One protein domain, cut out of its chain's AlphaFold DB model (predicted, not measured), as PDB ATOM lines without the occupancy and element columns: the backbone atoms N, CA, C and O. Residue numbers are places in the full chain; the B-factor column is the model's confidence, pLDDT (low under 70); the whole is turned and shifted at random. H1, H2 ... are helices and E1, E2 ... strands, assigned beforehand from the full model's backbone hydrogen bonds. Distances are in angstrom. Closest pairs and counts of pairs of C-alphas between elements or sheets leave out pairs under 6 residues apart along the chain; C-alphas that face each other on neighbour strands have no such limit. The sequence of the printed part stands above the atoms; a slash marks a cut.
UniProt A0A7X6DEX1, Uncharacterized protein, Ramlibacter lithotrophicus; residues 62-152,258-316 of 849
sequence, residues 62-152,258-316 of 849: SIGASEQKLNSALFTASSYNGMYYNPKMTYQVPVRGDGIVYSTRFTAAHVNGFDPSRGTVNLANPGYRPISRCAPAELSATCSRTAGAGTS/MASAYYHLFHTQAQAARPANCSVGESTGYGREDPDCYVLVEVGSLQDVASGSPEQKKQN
ATOM      1  N   SER A  62     143.872 293.163 220.586       73.62
ATOM      2  CA  SER A  62     144.642 292.317 221.500       73.62
ATOM      3  C   SER A  62     143.978 292.127 222.870       73.62
ATOM      4  O   SER A  62     144.321 291.185 223.586       73.62
ATOM      5  N   ILE A  63     143.013 292.978 223.238       78.25
ATOM      6  CA  ILE A  63     142.178 292.800 224.432       78.25
ATOM      7  C   ILE A  63     141.322 291.533 224.305       78.25
ATOM      8  O   ILE A  63     141.239 290.756 225.252       78.25
ATOM      9  N   GLY A  64     140.722 291.298 223.134       72.88
ATOM     10  CA  GLY A  64     139.838 290.157 222.881       72.88
ATOM     11  C   GLY A  64     140.556 288.811 222.772       72.88
ATOM     12  O   GLY A  64     139.907 287.773 222.851       72.88
ATOM     13  N   ALA A  65     141.883 288.815 222.627       68.12
ATOM     14  CA  ALA A  65     142.698 287.607 222.506       68.12
ATOM     15  C   ALA A  65     142.926 286.875 223.843       68.12
ATOM     16  O   ALA A  65     143.475 285.774 223.857       68.12
ATOM     17  N   SER A  66     142.545 287.474 224.976       68.62
ATOM     18  CA  SER A  66     142.746 286.891 226.302       68.62
ATOM     19  C   SER A  66     141.562 287.177 227.215       68.62
ATOM     20  O   SER A  66     141.246 288.329 227.515       68.62
ATOM     21  N   GLU A  67     140.954 286.112 227.736       68.25
ATOM     22  CA  GLU A  67     139.906 286.214 228.751       68.25
ATOM     23  C   GLU A  67     140.410 286.941 230.011       68.25
ATOM     24  O   GLU A  67     139.675 287.703 230.635       68.25
ATOM     25  N   GLN A  68     141.699 286.798 230.337       72.19
ATOM     26  CA  GLN A  68     142.330 287.529 231.435       72.19
ATOM     27  C   GLN A  68     142.338 289.041 231.181       72.19
ATOM     28  O   GLN A  68     142.037 289.799 232.097       72.19
ATOM     29  N   LYS A  69     142.654 289.493 229.956       74.44
ATOM     30  CA  LYS A  69     142.657 290.927 229.613       74.44
ATOM     31  C   LYS A  69     141.250 291.506 229.608       74.44
ATOM     32  O   LYS A  69     141.055 292.583 230.170       74.44
ATOM     33  N   LEU A  70     140.291 290.776 229.033       74.56
ATOM     34  CA  LEU A  70     138.872 291.119 229.114       74.56
ATOM     35  C   LEU A  70     138.481 291.314 230.589       74.56
ATOM     36  O   LEU A  70     138.018 292.382 230.968       74.56
ATOM     37  N   ASN A  71     138.784 290.355 231.457       75.25
ATOM     38  CA  ASN A  71     138.379 290.383 232.864       75.25
ATOM     39  C   ASN A  71     139.301 291.206 233.791       75.25
ATOM     40  O   ASN A  71     139.373 290.939 234.992       75.25
ATOM     41  N   SER A  72     140.020 292.198 233.257       79.50
ATOM     42  CA  SER A  72     140.991 293.004 234.010       79.50
ATOM     43  C   SER A  72     140.656 294.497 234.023       79.50
ATOM     44  O   SER A  72     139.820 294.985 233.259       79.50
ATOM     45  N   ALA A  73     141.371 295.255 234.859       83.94
ATOM     46  CA  ALA A  73     141.284 296.712 234.882       83.94
ATOM     47  C   ALA A  73     141.613 297.355 233.519       83.94
ATOM     48  O   ALA A  73     141.056 298.401 233.196       83.94
ATOM     49  N   LEU A  74     142.428 296.698 232.681       84.19
ATOM     50  CA  LEU A  74     142.777 297.181 231.339       84.19
ATOM     51  C   LEU A  74     141.545 297.343 230.441       84.19
ATOM     52  O   LEU A  74     141.458 298.307 229.687       84.19
ATOM     53  N   PHE A  75     140.560 296.443 230.552       86.31
ATOM     54  CA  PHE A  75     139.331 296.518 229.757       86.31
ATOM     55  C   PHE A  75     138.499 297.760 230.082       86.31
ATOM     56  O   PHE A  75     137.822 298.305 229.215       86.31
ATOM     57  N   THR A  76     138.528 298.203 231.338       90.31
ATOM     58  CA  THR A  76     137.703 299.318 231.830       90.31
ATOM     59  C   THR A  76     138.501 300.605 232.038       90.31
ATOM     60  O   THR A  76     137.992 301.567 232.615       90.31
ATOM     61  N   ALA A  77     139.747 300.642 231.565       89.94
ATOM     62  CA  ALA A  77     140.591 301.822 231.581       89.94
ATOM     63  C   ALA A  77     140.647 302.434 230.183       89.94
ATOM     64  O   ALA A  77     141.207 301.832 229.271       89.94
ATOM     65  N   SER A  78     140.143 303.659 230.013       89.44
ATOM     66  CA  SER A  78     140.128 304.326 228.701       89.44
ATOM     67  C   SER A  78     141.522 304.601 228.125       89.44
ATOM     68  O   SER A  78     141.667 304.884 226.943       89.44
ATOM     69  N   SER A  79     142.566 304.542 228.958       85.50
ATOM     70  CA  SER A  79     143.961 304.660 228.526       85.50
ATOM     71  C   SER A  79     144.521 303.400 227.867       85.50
ATOM     72  O   SER A  79     145.630 303.461 227.345       85.50
ATOM     73  N   TYR A  80     143.813 302.273 227.965       84.88
ATOM     74  CA  TYR A  80     144.184 301.004 227.336       84.88
ATOM     75  C   TYR A  80     143.073 300.510 226.408       84.88
ATOM     76  O   TYR A  80     143.348 300.157 225.269       84.88
ATOM     77  N   ASN A  81     141.820 300.539 226.875       88.31
ATOM     78  CA  ASN A  81     140.640 300.311 226.059       88.31
ATOM     79  C   ASN A  81     140.003 301.635 225.601       88.31
ATOM     80  O   ASN A  81     139.168 302.193 226.314       88.31
ATOM     81  N   GLY A  82     140.319 302.095 224.390       87.50
ATOM     82  CA  GLY A  82     139.798 303.357 223.840       87.50
ATOM     83  C   GLY A  82     138.268 303.423 223.683       87.50
ATOM     84  O   GLY A  82     137.682 304.506 223.671       87.50
ATOM     85  N   MET A  83     137.590 302.268 223.646       89.44
ATOM     86  CA  MET A  83     136.122 302.188 223.620       89.44
ATOM     87  C   MET A  83     135.465 302.437 224.969       89.44
ATOM     88  O   MET A  83     134.286 302.803 225.023       89.44
ATOM     89  N   TYR A  84     136.184 302.174 226.061       93.06
ATOM     90  CA  TYR A  84     135.598 302.283 227.385       93.06
ATOM     91  C   TYR A  84     135.391 303.745 227.786       93.06
ATOM     92  O   TYR A  84     135.983 304.661 227.215       93.06
ATOM     93  N   TYR A  85     134.532 303.972 228.780       94.38
ATOM     94  CA  TYR A  85     134.220 305.308 229.272       94.38
ATOM     95  C   TYR A  85     135.489 306.091 229.634       94.38
ATOM     96  O   TYR A  85     136.250 305.690 230.518       94.38
ATOM     97  N   ASN A  86     135.682 307.233 228.975       92.38
ATOM     98  CA  ASN A  86     136.748 308.180 229.255       92.38
ATOM     99  C   ASN A  86     136.171 309.367 230.048       92.38
ATOM    100  O   ASN A  86     135.428 310.171 229.478       92.38
ATOM    101  N   PRO A  87     136.532 309.543 231.333       92.31
ATOM    102  CA  PRO A  87     135.976 310.606 232.176       92.31
ATOM    103  C   PRO A  87     136.366 312.020 231.721       92.31
ATOM    104  O   PRO A  87     135.754 312.991 232.155       92.31
ATOM    105  N   LYS A  88     137.373 312.161 230.846       89.00
ATOM    106  CA  LYS A  88     137.769 313.456 230.270       89.00
ATOM    107  C   LYS A  88     136.853 313.908 229.131       89.00
ATOM    108  O   LYS A  88     136.979 315.039 228.671       89.00
ATOM    109  N   MET A  89     135.963 313.034 228.664       84.81
ATOM    110  CA  MET A  89     135.122 313.270 227.497       84.81
ATOM    111  C   MET A  89     133.683 313.542 227.906       84.81
ATOM    112  O   MET A  89     133.144 312.907 228.809       84.81
ATOM    113  N   THR A  90     133.041 314.470 227.196       87.62
ATOM    114  CA  THR A  90     131.591 314.675 227.282       87.62
ATOM    115  C   THR A  90     130.927 313.971 226.106       87.62
ATOM    116  O   THR A  90     131.158 314.329 224.951       87.62
ATOM    117  N   TYR A  91     130.098 312.972 226.396       89.00
ATOM    118  CA  TYR A  91     129.403 312.177 225.392       89.00
ATOM    119  C   TYR A  91     128.090 312.862 225.011       89.00
ATOM    120  O   TYR A  91     127.126 312.877 225.785       89.00
ATOM    121  N   GLN A  92     128.078 313.460 223.817       85.94
ATOM    122  CA  GLN A  92     126.915 314.153 223.265       85.94
ATOM    123  C   GLN A  92     125.812 313.149 222.936       85.94
ATOM    124  O   GLN A  92     126.077 312.105 222.358       85.94
ATOM    125  N   VAL A  93     124.566 313.450 223.288       90.94
ATOM    126  CA  VAL A  93     123.455 312.588 222.879       90.94
ATOM    127  C   VAL A  93     123.037 312.981 221.462       90.94
ATOM    128  O   VAL A  93     122.790 314.169 221.239       90.94
ATOM    129  N   PRO A  94     122.967 312.034 220.507       89.00
ATOM    130  CA  PRO A  94     122.551 312.346 219.147       89.00
ATOM    131  C   PRO A  94     121.143 312.953 219.083       89.00
ATOM    132  O   PRO A  94     120.299 312.735 219.960       89.00
ATOM    133  N   VAL A  95     120.884 313.701 218.012       82.88
ATOM    134  CA  VAL A  95     119.593 314.348 217.747       82.88
ATOM    135  C   VAL A  95     118.879 313.616 216.617       82.88
ATOM    136  O   VAL A  95     119.494 313.249 215.619       82.88
ATOM    137  N   ARG A  96     117.578 313.381 216.779       76.25
ATOM    138  CA  ARG A  96     116.709 312.781 215.763       76.25
ATOM    139  C   ARG A  96     116.454 313.748 214.608       76.25
ATOM    140  O   ARG A  96     116.626 314.957 214.737       76.25
ATOM    141  N   GLY A  97     115.946 313.218 213.494       65.44
ATOM    142  CA  GLY A  97     115.564 314.023 212.326       65.44
ATOM    143  C   GLY A  97     114.486 315.079 212.578       65.44
ATOM    144  O   GLY A  97     114.399 316.039 211.824       65.44
ATOM    145  N   ASP A  98     113.702 314.939 213.648       69.81
ATOM    146  CA  ASP A  98     112.690 315.906 214.088       69.81
ATOM    147  C   ASP A  98     113.235 316.954 215.081       69.81
ATOM    148  O   ASP A  98     112.468 317.737 215.640       69.81
ATOM    149  N   GLY A  99     114.550 316.977 215.322       71.12
ATOM    150  CA  GLY A  99     115.196 317.886 216.271       71.12
ATOM    151  C   GLY A  99     115.085 317.448 217.735       71.12
ATOM    152  O   GLY A  99     115.617 318.125 218.615       71.12
ATOM    153  N   ILE A 100     114.436 316.313 218.023       79.50
ATOM    154  CA  ILE A 100     114.337 315.777 219.381       79.50
ATOM    155  C   ILE A 100     115.637 315.055 219.732       79.50
ATOM    156  O   ILE A 100     116.054 314.108 219.067       79.50
ATOM    157  N   VAL A 101     116.277 315.472 220.819       85.75
ATOM    158  CA  VAL A 101     117.458 314.782 221.348       85.75
ATOM    159  C   VAL A 101     117.030 313.417 221.889       85.75
ATOM    160  O   VAL A 101     116.036 313.327 222.618       85.75
ATOM    161  N   TYR A 102     117.760 312.348 221.553       92.44
ATOM    162  CA  TYR A 102     117.532 311.057 222.206       92.44
ATOM    163  C   TYR A 102     117.728 311.189 223.726       92.44
ATOM    164  O   TYR A 102     118.271 312.170 224.236       92.44
ATOM    165  N   SER A 103     117.273 310.202 224.493       93.56
ATOM    166  CA  SER A 103     117.428 310.249 225.946       93.56
ATOM    167  C   SER A 103     117.766 308.885 226.515       93.56
ATOM    168  O   SER A 103     117.434 307.851 225.948       93.56
ATOM    169  N   THR A 104     118.461 308.905 227.643       97.00
ATOM    170  CA  THR A 104     118.810 307.736 228.442       97.00
ATOM    171  C   THR A 104     119.018 308.199 229.878       97.00
ATOM    172  O   THR A 104     119.265 309.384 230.113       97.00
ATOM    173  N   ARG A 105     118.896 307.306 230.857       96.56
ATOM    174  CA  ARG A 105     119.043 307.652 232.279       96.56
ATOM    175  C   ARG A 105     119.959 306.657 232.957       96.56
ATOM    176  O   ARG A 105     119.884 305.474 232.672       96.56
ATOM    177  N   PHE A 106     120.760 307.108 233.916       96.50
ATOM    178  CA  PHE A 106     121.693 306.229 234.629       96.50
ATOM    179  C   PHE A 106     121.009 305.016 235.294       96.50
ATOM    180  O   PHE A 106     121.522 303.905 235.242       96.50
ATOM    181  N   THR A 107     119.805 305.183 235.845       95.25
ATOM    182  CA  THR A 107     119.049 304.085 236.475       95.25
ATOM    183  C   THR A 107     118.280 303.191 235.496       95.25
ATOM    184  O   THR A 107     117.691 302.198 235.910       95.25
ATOM    185  N   ALA A 108     118.258 303.535 234.209       95.00
ATOM    186  CA  ALA A 108     117.568 302.801 233.152       95.00
ATOM    187  C   ALA A 108     118.251 303.088 231.804       95.00
ATOM    188  O   ALA A 108     117.645 303.641 230.886       95.00
ATOM    189  N   ALA A 109     119.546 302.782 231.714       96.75
ATOM    190  CA  ALA A 109     120.347 303.128 230.552       96.75
ATOM    191  C   ALA A 109     120.011 302.186 229.399       96.75
ATOM    192  O   ALA A 109     120.032 300.967 229.571       96.75
ATOM    193  N   HIS A 110     119.683 302.730 228.232       96.75
ATOM    194  CA  HIS A 110     119.337 301.914 227.073       96.75
ATOM    195  C   HIS A 110     120.528 301.091 226.584       96.75
ATOM    196  O   HIS A 110     121.636 301.600 226.429       96.75
ATOM    197  N   VAL A 111     120.283 299.815 226.279       93.62
ATOM    198  CA  VAL A 111     121.273 298.972 225.592       93.62
ATOM    199  C   VAL A 111     121.424 299.402 224.136       93.62
ATOM    200  O   VAL A 111     122.505 299.338 223.581       93.62
ATOM    201  N   ASN A 112     120.408 299.945 223.491       95.94
ATOM    202  CA  ASN A 112     120.617 300.692 222.258       95.94
ATOM    203  C   ASN A 112     119.913 302.031 222.427       95.94
ATOM    204  O   ASN A 112     118.688 302.077 222.475       95.94
ATOM    205  N   GLY A 113     120.677 303.116 222.567       95.94
ATOM    206  CA  GLY A 113     120.121 304.455 222.762       95.94
ATOM    207  C   GLY A 113     119.224 304.919 221.611       95.94
ATOM    208  O   GLY A 113     118.383 305.794 221.808       95.94
ATOM    209  N   PHE A 114     119.358 304.302 220.436       95.50
ATOM    210  CA  PHE A 114     118.535 304.571 219.261       95.50
ATOM    211  C   PHE A 114     117.310 303.659 219.128       95.50
ATOM    212  O   PHE A 114     116.425 303.927 218.308       95.50
ATOM    213  N   ASP A 115     117.258 302.580 219.910       94.31
ATOM    214  CA  ASP A 115     116.165 301.613 219.921       94.31
ATOM    215  C   ASP A 115     115.867 301.150 221.360       94.31
ATOM    216  O   ASP A 115     116.398 300.136 221.835       94.31
ATOM    217  N   PRO A 116     114.969 301.865 222.061       90.81
ATOM    218  CA  PRO A 116     114.560 301.525 223.420       90.81
ATOM    219  C   PRO A 116     114.013 300.102 223.588       90.81
ATOM    220  O   PRO A 116     114.055 299.570 224.700       90.81
ATOM    221  N   SER A 117     113.530 299.462 222.511       92.56
ATOM    222  CA  SER A 117     112.993 298.095 222.561       92.56
ATOM    223  C   SER A 117     114.060 297.038 222.866       92.56
ATOM    224  O   SER A 117     113.719 295.932 223.281       92.56
ATOM    225  N   ARG A 118     115.353 297.377 222.741       93.25
ATOM    226  CA  ARG A 118     116.472 296.482 223.086       93.25
ATOM    227  C   ARG A 118     116.660 296.283 224.597       93.25
ATOM    228  O   ARG A 118     117.431 295.424 225.032       93.25
ATOM    229  N   GLY A 119     115.929 297.039 225.416       93.38
ATOM    230  CA  GLY A 119     115.947 296.946 226.873       93.38
ATOM    231  C   GLY A 119     116.894 297.942 227.538       93.38
ATOM    232  O   GLY A 119     117.581 298.734 226.886       93.38
ATOM    233  N   THR A 120     116.900 297.923 228.870       93.56
ATOM    234  CA  THR A 120     117.671 298.853 229.702       93.56
ATOM    235  C   THR A 120     118.468 298.122 230.775       93.56
ATOM    236  O   THR A 120     118.137 297.000 231.161       93.56
ATOM    237  N   VAL A 121     119.520 298.772 231.268       89.75
ATOM    238  CA  VAL A 121     120.322 298.329 232.407       89.75
ATOM    239  C   VAL A 121     120.348 299.440 233.448       89.75
ATOM    240  O   VAL A 121     120.625 300.596 233.135       89.75
ATOM    241  N   ASN A 122     120.068 299.098 234.704       91.31
ATOM    242  CA  ASN A 122     120.242 300.029 235.810       91.31
ATOM    243  C   ASN A 122     121.725 300.079 236.206       91.31
ATOM    244  O   ASN A 122     122.239 299.138 236.807       91.31
ATOM    245  N   LEU A 123     122.403 301.177 235.867       92.94
ATOM    246  CA  LEU A 123     123.834 301.375 236.118       92.94
ATOM    247  C   LEU A 123     124.142 301.772 237.569       92.94
ATOM    248  O   LEU A 123     125.305 301.764 237.967       92.94
ATOM    249  N   ALA A 124     123.119 302.099 238.362       87.31
ATOM    250  CA  ALA A 124     123.244 302.338 239.798       87.31
ATOM    251  C   ALA A 124     123.180 301.045 240.622       87.31
ATOM    252  O   ALA A 124     123.418 301.083 241.826       87.31
ATOM    253  N   ASN A 125     122.819 299.913 240.005       81.25
ATOM    254  CA  ASN A 125     122.786 298.652 240.726       81.25
ATOM    255  C   ASN A 125     124.215 298.169 241.009       81.25
ATOM    256  O   ASN A 125     125.033 298.129 240.082       81.25
ATOM    257  N   PRO A 126     124.498 297.723 242.244       71.12
ATOM    258  CA  PRO A 126     125.740 297.026 242.534       71.12
ATOM    259  C   PRO A 126     125.830 295.766 241.662       71.12
ATOM    260  O   PRO A 126     124.857 295.018 241.529       71.12
ATOM    261  N   GLY A 127     126.990 295.541 241.042       65.81
ATOM    262  CA  GLY A 127     127.224 294.386 240.168       65.81
ATOM    263  C   GLY A 127     127.062 294.684 238.674       65.81
ATOM    264  O   GLY A 127     126.850 293.761 237.881       65.81
ATOM    265  N   TYR A 128     127.174 295.958 238.279       78.50
ATOM    266  CA  TYR A 128     127.322 296.355 236.878       78.50
ATOM    267  C   TYR A 128     128.451 295.559 236.199       78.50
ATOM    268  O   TYR A 128     129.558 295.429 236.726       78.50
ATOM    269  N   ARG A 129     128.167 295.035 234.999       78.56
ATOM    270  CA  ARG A 129     129.129 294.277 234.192       78.56
ATOM    271  C   ARG A 129     129.386 294.985 232.865       78.56
ATOM    272  O   ARG A 129     128.429 295.174 232.108       78.56
ATOM    273  N   PRO A 130     130.648 295.334 232.562       85.56
ATOM    274  CA  PRO A 130     131.035 295.818 231.247       85.56
ATOM    275  C   PRO A 130     130.635 294.837 230.137       85.56
ATOM    276  O   PRO A 130     130.678 293.620 230.317       85.56
ATOM    277  N   ILE A 131     130.246 295.368 228.982       85.44
ATOM    278  CA  ILE A 131     129.845 294.582 227.810       85.44
ATOM    279  C   ILE A 131     131.020 294.545 226.833       85.44
ATOM    280  O   ILE A 131     131.447 295.597 226.362       85.44
ATOM    281  N   SER A 132     131.540 293.354 226.528       86.94
ATOM    282  CA  SER A 132     132.612 293.170 225.538       86.94
ATOM    283  C   SER A 132     132.095 293.087 224.118       86.94
ATOM    284  O   SER A 132     132.828 293.477 223.212       86.94
ATOM    285  N   ARG A 133     130.877 292.580 223.908       87.06
ATOM    286  CA  ARG A 133     130.247 292.468 222.587       87.06
ATOM    287  C   ARG A 133     128.738 292.627 222.697       87.06
ATOM    288  O   ARG A 133     128.123 292.050 223.592       87.06
ATOM    289  N   CYS A 134     128.154 293.436 221.822       89.62
ATOM    290  CA  CYS A 134     126.708 293.629 221.743       89.62
ATOM    291  C   CYS A 134     126.365 294.269 220.402       89.62
ATOM    292  O   CYS A 134     126.686 295.441 220.168       89.62
ATOM    293  N   ALA A 135     125.725 293.500 219.528       91.88
ATOM    294  CA  ALA A 135     125.249 294.022 218.255       91.88
ATOM    295  C   ALA A 135     124.051 294.970 218.481       91.88
ATOM    296  O   ALA A 135     123.264 294.748 219.406       91.88
ATOM    297  N   PRO A 136     123.843 296.008 217.647       93.94
ATOM    298  CA  PRO A 136     122.728 296.950 217.825       93.94
ATOM    299  C   PRO A 136     121.335 296.299 217.853       93.94
ATOM    300  O   PRO A 136     120.425 296.826 218.496       93.94
ATOM    301  N   ALA A 137     121.181 295.159 217.174       92.06
ATOM    302  CA  ALA A 137     119.936 294.399 217.091       92.06
ATOM    303  C   ALA A 137     119.647 293.543 218.342       92.06
ATOM    304  O   ALA A 137     118.502 293.127 218.547       92.06
ATOM    305  N   GLU A 138     120.652 293.264 219.174       91.31
ATOM    306  CA  GLU A 138     120.538 292.343 220.305       91.31
ATOM    307  C   GLU A 138     119.760 292.929 221.485       91.31
ATOM    308  O   GLU A 138     119.722 294.138 221.721       91.31
ATOM    309  N   LEU A 139     119.142 292.038 222.264       89.00
ATOM    310  CA  LEU A 139     118.497 292.402 223.518       89.00
ATOM    311  C   LEU A 139     119.534 292.477 224.643       89.00
ATOM    312  O   LEU A 139     120.532 291.761 224.658       89.00
ATOM    313  N   SER A 140     119.238 293.266 225.675       82.56
ATOM    314  CA  SER A 140     120.065 293.373 226.892       82.56
ATOM    315  C   SER A 140     120.452 292.032 227.543       82.56
ATOM    316  O   SER A 140     121.488 291.937 228.211       82.56
ATOM    317  N   ALA A 141     119.620 291.003 227.362       77.88
ATOM    318  CA  ALA A 141     119.828 289.660 227.890       77.88
ATOM    319  C   ALA A 141     120.834 288.827 227.074       77.88
ATOM    320  O   ALA A 141     121.431 287.913 227.633       77.88
ATOM    321  N   THR A 142     121.020 289.130 225.785       84.19
ATOM    322  CA  THR A 142     121.874 288.355 224.869       84.19
ATOM    323  C   THR A 142     123.254 288.972 224.671       84.19
ATOM    324  O   THR A 142     124.164 288.277 224.234       84.19
ATOM    325  N   CYS A 143     123.441 290.243 225.035       81.00
ATOM    326  CA  CYS A 143     124.742 290.895 224.914       81.00
ATOM    327  C   CYS A 143     125.805 290.224 225.794       81.00
ATOM    328  O   CYS A 143     125.608 290.017 226.999       81.00
ATOM    329  N   SER A 144     126.956 289.924 225.190       79.50
ATOM    330  CA  SER A 144     128.077 289.255 225.847       79.50
ATOM    331  C   SER A 144     128.779 290.198 226.820       79.50
ATOM    332  O   SER A 144     129.195 291.312 226.484       79.50
ATOM    333  N   ARG A 145     128.908 289.741 228.063       70.44
ATOM    334  CA  ARG A 145     129.463 290.523 229.169       70.44
ATOM    335  C   ARG A 145     130.861 290.044 229.498       70.44
ATOM    336  O   ARG A 145     131.123 288.846 229.515       70.44
ATOM    337  N   THR A 146     131.717 290.983 229.846       65.50
ATOM    338  CA  THR A 146     133.002 290.696 230.468       65.50
ATOM    339  C   THR A 146     132.797 290.463 231.960       65.50
ATOM    340  O   THR A 146     131.946 291.119 232.577       65.50
ATOM    341  N   ALA A 147     133.547 289.546 232.578       55.25
ATOM    342  CA  ALA A 147     133.574 289.494 234.030       55.25
ATOM    343  C   ALA A 147     134.173 290.819 234.515       55.25
ATOM    344  O   ALA A 147     135.294 291.180 234.167       55.25
ATOM    345  N   GLY A 148     133.387 291.587 235.272       49.66
ATOM    346  CA  GLY A 148     133.896 292.792 235.909       49.66
ATOM    347  C   GLY A 148     135.070 292.460 236.829       49.66
ATOM    348  O   GLY A 148     135.260 291.294 237.188       49.66
ATOM    349  N   ALA A 149     135.826 293.483 237.233       42.00
ATOM    350  CA  ALA A 149     136.830 293.351 238.282       42.00
ATOM    351  C   ALA A 149     136.195 292.668 239.508       42.00
ATOM    352  O   ALA A 149     135.438 293.282 240.251       42.00
ATOM    353  N   GLY A 150     136.451 291.364 239.647       37.91
ATOM    354  CA  GLY A 150     136.091 290.528 240.782       37.91
ATOM    355  C   GLY A 150     134.617 290.495 241.179       37.91
ATOM    356  O   GLY A 150     134.193 291.246 242.043       37.91
ATOM    357  N   THR A 151     133.861 289.547 240.631       37.06
ATOM    358  CA  THR A 151     133.116 288.509 241.380       37.06
ATOM    359  C   THR A 151     132.161 287.820 240.406       37.06
ATOM    360  O   THR A 151     131.095 288.321 240.034       37.06
ATOM    361  N   SER A 152     132.515 286.610 239.980       37.75
ATOM    362  CA  SER A 152     131.470 285.643 239.682       37.75
ATOM    363  C   SER A 152     130.644 285.494 240.962       37.75
ATOM    364  O   SER A 152     131.127 285.014 241.984       37.75
ATOM    365  N   MET A 258     130.543 295.373 245.591       55.25
ATOM    366  CA  MET A 258     130.079 295.385 244.204       55.25
ATOM    367  C   MET A 258     129.852 296.834 243.775       55.25
ATOM    368  O   MET A 258     128.895 297.463 244.223       55.25
ATOM    369  N   ALA A 259     130.733 297.365 242.929       59.91
ATOM    370  CA  ALA A 259     130.589 298.728 242.448       59.91
ATOM    371  C   ALA A 259     129.334 298.845 241.566       59.91
ATOM    372  O   ALA A 259     128.976 297.919 240.821       59.91
ATOM    373  N   SER A 260     128.685 300.009 241.631       83.19
ATOM    374  CA  SER A 260     127.818 300.499 240.552       83.19
ATOM    375  C   SER A 260     128.660 300.718 239.285       83.19
ATOM    376  O   SER A 260     129.831 300.346 239.251       83.19
ATOM    377  N   ALA A 261     128.125 301.325 238.222       91.38
ATOM    378  CA  ALA A 261     128.946 301.683 237.062       91.38
ATOM    379  C   ALA A 261     130.280 302.344 237.464       91.38
ATOM    380  O   ALA A 261     130.320 303.251 238.297       91.38
ATOM    381  N   TYR A 262     131.368 301.846 236.877       91.94
ATOM    382  CA  TYR A 262     132.738 302.188 237.243       91.94
ATOM    383  C   TYR A 262     133.641 302.232 236.012       91.94
ATOM    384  O   TYR A 262     133.311 301.708 234.940       91.94
ATOM    385  N   TYR A 263     134.812 302.825 236.193       93.00
ATOM    386  CA  TYR A 263     135.926 302.783 235.256       93.00
ATOM    387  C   TYR A 263     137.244 302.700 236.031       93.00
ATOM    388  O   TYR A 263     137.261 302.855 237.251       93.00
ATOM    389  N   HIS A 264     138.342 302.421 235.335       90.88
ATOM    390  CA  HIS A 264     139.670 302.376 235.935       90.88
ATOM    391  C   HIS A 264     140.546 303.517 235.424       90.88
ATOM    392  O   HIS A 264     140.485 303.909 234.259       90.88
ATOM    393  N   LEU A 265     141.393 304.033 236.310       89.94
ATOM    394  CA  LEU A 265     142.454 304.979 235.981       89.94
ATOM    395  C   LEU A 265     143.788 304.394 236.397       89.94
ATOM    396  O   LEU A 265     143.880 303.728 237.428       89.94
ATOM    397  N   PHE A 266     144.836 304.677 235.632       88.06
ATOM    398  CA  PHE A 266     146.182 304.377 236.100       88.06
ATOM    399  C   PHE A 266     146.448 305.165 237.394       88.06
ATOM    400  O   PHE A 266     146.004 306.311 237.501       88.06
ATOM    401  N   HIS A 267     147.146 304.592 238.382       84.75
ATOM    402  CA  HIS A 267     147.221 305.185 239.728       84.75
ATOM    403  C   HIS A 267     147.676 306.660 239.741       84.75
ATOM    404  O   HIS A 267     147.130 307.459 240.502       84.75
ATOM    405  N   THR A 268     148.589 307.070 238.849       86.56
ATOM    406  CA  THR A 268     148.991 308.486 238.721       86.56
ATOM    407  C   THR A 268     147.888 309.387 238.189       86.56
ATOM    408  O   THR A 268     147.750 310.523 238.635       86.56
ATOM    409  N   GLN A 269     147.074 308.890 237.260       85.88
ATOM    410  CA  GLN A 269     145.922 309.616 236.728       85.88
ATOM    411  C   GLN A 269     144.827 309.763 237.785       85.88
ATOM    412  O   GLN A 269     144.141 310.780 237.805       85.88
ATOM    413  N   ALA A 270     144.690 308.770 238.668       83.44
ATOM    414  CA  ALA A 270     143.796 308.814 239.820       83.44
ATOM    415  C   ALA A 270     144.332 309.677 240.977       83.44
ATOM    416  O   ALA A 270     143.642 309.822 241.981       83.44
ATOM    417  N   GLN A 271     145.561 310.204 240.872       84.88
ATOM    418  CA  GLN A 271     146.270 310.867 241.975       84.88
ATOM    419  C   GLN A 271     146.328 309.997 243.247       84.88
ATOM    420  O   GLN A 271     146.282 310.494 244.371       84.88
ATOM    421  N   ALA A 272     146.422 308.679 243.062       81.94
ATOM    422  CA  ALA A 272     146.431 307.689 244.127       81.94
ATOM    423  C   ALA A 272     147.849 307.157 244.382       81.94
ATOM    424  O   ALA A 272     148.712 307.151 243.497       81.94
ATOM    425  N   ALA A 273     148.077 306.660 245.601       82.88
ATOM    426  CA  ALA A 273     149.289 305.912 245.915       82.88
ATOM    427  C   ALA A 273     149.398 304.666 245.019       82.88
ATOM    428  O   ALA A 273     148.388 304.047 244.678       82.88
ATOM    429  N   ARG A 274     150.629 304.288 244.653       81.50
ATOM    430  CA  ARG A 274     150.886 303.089 243.848       81.50
ATOM    431  C   ARG A 274     150.350 301.840 244.573       81.50
ATOM    432  O   ARG A 274     150.740 301.620 245.723       81.50
ATOM    433  N   PRO A 275     149.505 301.014 243.927       81.06
ATOM    434  CA  PRO A 275     149.034 299.759 244.506       81.06
ATOM    435  C   PRO A 275     150.191 298.811 244.843       81.06
ATOM    436  O   PRO A 275     151.177 298.742 244.110       81.06
ATOM    437  N   ALA A 276     150.074 298.056 245.937       76.00
ATOM    438  CA  ALA A 276     151.152 297.185 246.423       76.00
ATOM    439  C   ALA A 276     151.511 296.042 245.451       76.00
ATOM    440  O   ALA A 276     152.647 295.580 245.435       76.00
ATOM    441  N   ASN A 277     150.544 295.599 244.649       74.44
ATOM    442  CA  ASN A 277     150.676 294.562 243.625       74.44
ATOM    443  C   ASN A 277     151.097 295.100 242.248       74.44
ATOM    444  O   ASN A 277     151.459 294.306 241.389       74.44
ATOM    445  N   CYS A 278     151.122 296.421 242.044       76.62
ATOM    446  CA  CYS A 278     151.637 297.022 240.813       76.62
ATOM    447  C   CYS A 278     153.139 296.725 240.695       76.62
ATOM    448  O   CYS A 278     153.953 297.284 241.439       76.62
ATOM    449  N   SER A 279     153.517 295.839 239.776       67.12
ATOM    450  CA  SER A 279     154.810 295.140 239.758       67.12
ATOM    451  C   SER A 279     155.932 295.888 239.018       67.12
ATOM    452  O   SER A 279     157.108 295.557 239.172       67.12
ATOM    453  N   VAL A 280     155.610 296.974 238.304       58.47
ATOM    454  CA  VAL A 280     156.546 297.743 237.458       58.47
ATOM    455  C   VAL A 280     156.624 299.221 237.868       58.47
ATOM    456  O   VAL A 280     155.618 299.849 238.181       58.47
ATOM    457  N   GLY A 281     157.836 299.792 237.898       52.88
ATOM    458  CA  GLY A 281     158.031 301.244 238.014       52.88
ATOM    459  C   GLY A 281     157.660 301.963 236.710       52.88
ATOM    460  O   GLY A 281     157.811 301.392 235.635       52.88
ATOM    461  N   GLU A 282     157.194 303.214 236.791       49.56
ATOM    462  CA  GLU A 282     156.644 304.011 235.670       49.56
ATOM    463  C   GLU A 282     157.545 304.151 234.421       49.56
ATOM    464  O   GLU A 282     157.056 304.524 233.357       49.56
ATOM    465  N   SER A 283     158.845 303.854 234.513       46.66
ATOM    466  CA  SER A 283     159.855 304.256 233.526       46.66
ATOM    467  C   SER A 283     160.067 303.320 232.328       46.66
ATOM    468  O   SER A 283     160.933 303.616 231.511       46.66
ATOM    469  N   THR A 284     159.346 302.200 232.191       45.75
ATOM    470  CA  THR A 284     159.631 301.211 231.122       45.75
ATOM    471  C   THR A 284     158.522 301.019 230.087       45.75
ATOM    472  O   THR A 284     158.654 300.167 229.217       45.75
ATOM    473  N   GLY A 285     157.418 301.772 230.139       50.34
ATOM    474  CA  GLY A 285     156.276 301.584 229.224       50.34
ATOM    475  C   GLY A 285     155.432 300.329 229.517       50.34
ATOM    476  O   GLY A 285     154.218 300.371 229.341       50.34
ATOM    477  N   TYR A 286     156.029 299.277 230.093       51.25
ATOM    478  CA  TYR A 286     155.363 298.029 230.503       51.25
ATOM    479  C   TYR A 286     154.378 298.191 231.672       51.25
ATOM    480  O   TYR A 286     153.464 297.387 231.815       51.25
ATOM    481  N   GLY A 287     154.502 299.249 232.485       58.81
ATOM    482  CA  GLY A 287     153.590 299.504 233.610       58.81
ATOM    483  C   GLY A 287     152.123 299.675 233.203       58.81
ATOM    484  O   GLY A 287     151.231 299.336 233.971       58.81
ATOM    485  N   ARG A 288     151.849 300.150 231.979       71.94
ATOM    486  CA  ARG A 288     150.473 300.331 231.482       71.94
ATOM    487  C   ARG A 288     149.784 299.027 231.088       71.94
ATOM    488  O   ARG A 288     148.562 299.043 230.957       71.94
ATOM    489  N   GLU A 289     150.539 297.944 230.913       78.19
ATOM    490  CA  GLU A 289     150.008 296.603 230.648       78.19
ATOM    491  C   GLU A 289     149.775 295.793 231.929       78.19
ATOM    492  O   GLU A 289     149.178 294.721 231.867       78.19
ATOM    493  N   ASP A 290     150.219 296.297 233.085       79.00
ATOM    494  CA  ASP A 290     149.972 295.671 234.379       79.00
ATOM    495  C   ASP A 290     148.597 296.121 234.921       79.00
ATOM    496  O   ASP A 290     148.440 297.285 235.316       79.00
ATOM    497  N   PRO A 291     147.575 295.239 234.947       79.38
ATOM    498  CA  PRO A 291     146.253 295.588 235.463       79.38
ATOM    499  C   PRO A 291     146.274 295.968 236.948       79.38
ATOM    500  O   PRO A 291     145.388 296.701 237.388       79.38
ATOM    501  N   ASP A 292     147.280 295.532 237.710       82.75
ATOM    502  CA  ASP A 292     147.395 295.808 239.142       82.75
ATOM    503  C   ASP A 292     147.802 297.262 239.437       82.75
ATOM    504  O   ASP A 292     147.692 297.727 240.571       82.75
ATOM    505  N   CYS A 293     148.232 298.018 238.423       81.75
ATOM    506  CA  CYS A 293     148.575 299.437 238.536       81.75
ATOM    507  C   CYS A 293     147.376 300.391 238.378       81.75
ATOM    508  O   CYS A 293     147.543 301.616 238.427       81.75
ATOM    509  N   TYR A 294     146.171 299.855 238.185       85.69
ATOM    510  CA  TYR A 294     144.957 300.629 237.961       85.69
ATOM    511  C   TYR A 294     144.053 300.648 239.195       85.69
ATOM    512  O   TYR A 294     143.930 299.669 239.926       85.69
ATOM    513  N   VAL A 295     143.383 301.778 239.408       85.94
ATOM    514  CA  VAL A 295     142.479 302.016 240.537       85.94
ATOM    515  C   VAL A 295     141.049 302.115 240.023       85.94
ATOM    516  O   VAL A 295     140.785 302.829 239.054       85.94
ATOM    517  N   LEU A 296     140.133 301.398 240.678       88.00
ATOM    518  CA  LEU A 296     138.701 301.447 240.391       88.00
ATOM    519  C   LEU A 296     138.110 302.768 240.885       88.00
ATOM    520  O   LEU A 296     138.306 303.155 242.037       88.00
ATOM    521  N   VAL A 297     137.342 303.424 240.022       90.19
ATOM    522  CA  VAL A 297     136.614 304.654 240.327       90.19
ATOM    523  C   VAL A 297     135.132 304.443 240.038       90.19
ATOM    524  O   VAL A 297     134.737 304.181 238.901       90.19
ATOM    525  N   GLU A 298     134.303 304.544 241.078       91.75
ATOM    526  CA  GLU A 298     132.848 304.470 240.939       91.75
ATOM    527  C   GLU A 298     132.298 305.787 240.375       91.75
ATOM    528  O   GLU A 298     132.682 306.879 240.805       91.75
ATOM    529  N   VAL A 299     131.384 305.693 239.413       94.25
ATOM    530  CA  VAL A 299     130.835 306.853 238.707       94.25
ATOM    531  C   VAL A 299     129.977 307.708 239.642       94.25
ATOM    532  O   VAL A 299     129.034 307.242 240.285       94.25
ATOM    533  N   GLY A 300     130.277 309.003 239.677       92.25
ATOM    534  CA  GLY A 300     129.657 309.983 240.563       92.25
ATOM    535  C   GLY A 300     130.185 309.957 242.001       92.25
ATOM    536  O   GLY A 300     129.653 310.688 242.835       92.25
ATOM    537  N   SER A 301     131.205 309.147 242.307       91.12
ATOM    538  CA  SER A 301     131.895 309.184 243.604       91.12
ATOM    539  C   SER A 301     132.758 310.445 243.760       91.12
ATOM    540  O   SER A 301     132.964 311.213 242.816       91.12
ATOM    541  N   LEU A 302     133.301 310.658 244.963       87.69
ATOM    542  CA  LEU A 302     134.260 311.739 245.220       87.69
ATOM    543  C   LEU A 302     135.592 311.531 244.478       87.69
ATOM    544  O   LEU A 302     136.290 312.501 244.209       87.69
ATOM    545  N   GLN A 303     135.926 310.284 244.139       86.50
ATOM    546  CA  GLN A 303     137.106 309.912 243.360       86.50
ATOM    547  C   GLN A 303     136.889 310.059 241.844       86.50
ATOM    548  O   GLN A 303     137.850 309.971 241.081       86.50
ATOM    549  N   ASP A 304     135.646 310.275 241.394       91.94
ATOM    550  CA  ASP A 304     135.325 310.453 239.977       91.94
ATOM    551  C   ASP A 304     135.900 311.773 239.446       91.94
ATOM    552  O   ASP A 304     135.473 312.866 239.831       91.94
ATOM    553  N   VAL A 305     136.863 311.657 238.533       92.06
ATOM    554  CA  VAL A 305     137.589 312.785 237.931       92.06
ATOM    555  C   VAL A 305     136.839 313.434 236.767       92.06
ATOM    556  O   VAL A 305     137.324 314.423 236.215       92.06
ATOM    557  N   ALA A 306     135.684 312.896 236.361       91.50
ATOM    558  CA  ALA A 306     134.863 313.517 235.333       91.50
ATOM    559  C   ALA A 306     134.371 314.897 235.788       91.50
ATOM    560  O   ALA A 306     134.107 315.141 236.968       91.50
ATOM    561  N   SER A 307     134.244 315.822 234.841       90.12
ATOM    562  CA  SER A 307     133.766 317.178 235.117       90.12
ATOM    563  C   SER A 307     132.259 317.210 235.423       90.12
ATOM    564  O   SER A 307     131.496 316.456 234.820       90.12
ATOM    565  N   GLY A 308     131.825 318.124 236.298       94.12
ATOM    566  CA  GLY A 308     130.410 318.339 236.644       94.12
ATOM    567  C   GLY A 308     129.980 317.766 238.002       94.12
ATOM    568  O   GLY A 308     130.788 317.217 238.753       94.12
ATOM    569  N   SER A 309     128.694 317.925 238.339       96.19
ATOM    570  CA  SER A 309     128.078 317.359 239.550       96.19
ATOM    571  C   SER A 309     128.026 315.823 239.497       96.19
ATOM    572  O   SER A 309     128.069 315.256 238.402       96.19
ATOM    573  N   PRO A 310     127.879 315.115 240.635       95.06
ATOM    574  CA  PRO A 310     127.715 313.657 240.651       95.06
ATOM    575  C   PRO A 310     126.643 313.137 239.678       95.06
ATOM    576  O   PRO A 310     126.840 312.120 239.013       95.06
ATOM    577  N   GLU A 311     125.529 313.852 239.541       95.25
ATOM    578  CA  GLU A 311     124.432 313.532 238.623       95.25
ATOM    579  C   GLU A 311     124.845 313.725 237.161       95.25
ATOM    580  O   GLU A 311     124.525 312.886 236.322       95.25
ATOM    581  N   GLN A 312     125.591 314.791 236.852       96.00
ATOM    582  CA  GLN A 312     126.116 315.036 235.507       96.00
ATOM    583  C   GLN A 312     127.134 313.963 235.099       96.00
ATOM    584  O   GLN A 312     127.074 313.476 233.972       96.00
ATOM    585  N   LYS A 313     128.006 313.527 236.019       96.38
ATOM    586  CA  LYS A 313     128.964 312.433 235.778       96.38
ATOM    587  C   LYS A 313     128.246 311.112 235.487       96.38
ATOM    588  O   LYS A 313     128.531 310.450 234.490       96.38
ATOM    589  N   LYS A 314     127.238 310.774 236.302       96.88
ATOM    590  CA  LYS A 314     126.360 309.611 236.086       96.88
ATOM    591  C   LYS A 314     125.635 309.684 234.745       96.88
ATOM    592  O   LYS A 314     125.604 308.703 234.005       96.88
ATOM    593  N   GLN A 315     125.091 310.846 234.392       97.31
ATOM    594  CA  GLN A 315     124.420 311.032 233.109       97.31
ATOM    595  C   GLN A 315     125.390 310.888 231.928       97.31
ATOM    596  O   GLN A 315     125.055 310.231 230.946       97.31
ATOM    597  N   ASN A 316     126.605 311.430 232.030       96.31
ATOM    598  CA  ASN A 316     127.629 311.299 230.996       96.31
ATOM    599  C   ASN A 316     128.021 309.831 230.757       96.31
ATOM    600  O   ASN A 316     128.122 309.393 229.610       96.31
TER     601      ASN A 316
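Overview. This is residues 62 to 152 and 258 to 316 of the 849 residues of an uncharacterized protein of Ramlibacter lithotrophicus (UniProt A0A7X6DEX1). Little regular structure is present: long loops run to either end of a small antiparallel two-stranded ladder, E2 beside E3, with short helix H2 packed on it. The loop at Asp 98 and that at Ala 276 make the two far ends. The 150 printed residues include H1, H2, E1, E2, H3, E3, H4, in that order; only 32 are in these elements, class mixed. The whole is compact, radius of gyration of the C-alphas 16.3 A, spanning 53 by 33 by 27 A.

Arrangement. E2, residues 262 to 266, and E3, residues 294 to 298, are antiparallel at 149 degrees; N 263 and O 297, 3.0 A apart, are within hydrogen-bond range. The closest C-alphas of H2, residues 73 to 76, and E2 are those of Thr 76 and Tyr 263, 5.2 A. H1, residues 67 to 70, is close to but not clearly touching H2; the closest C-alphas, of Lys 69 and Phe 75, are 6.5 A apart. The closest C-alphas of H3, residues 286 to 289, and E2 are those of Arg 288 and Phe 266, 7.5 A. E1, residues 131 to 133, pairs with no named strand. H4, residues 310 to 316, is apart from E2; its O i to N i+4 pairs are within hydrogen-bond range, and H1, H2 and H3 are too short for such pairs.

Along the chain. E2 starts at C-alpha 262 (132.738, 302.188, 237.243) and is 13.7 A long; E3 is 13.0 A. H4, 9.9 A, ends at C-alpha 316 (127.629, 311.299, 230.996).

Size, cuts and confidence. Residues 153 to 257 are cut out, a gap of 10.8 A between C-alphas 152 and 258. Links H2 to E1, E2 to H3 and E3 to H4 are long. Among residues with pLDDT under 70 are 146 to 152 and 279 to 287.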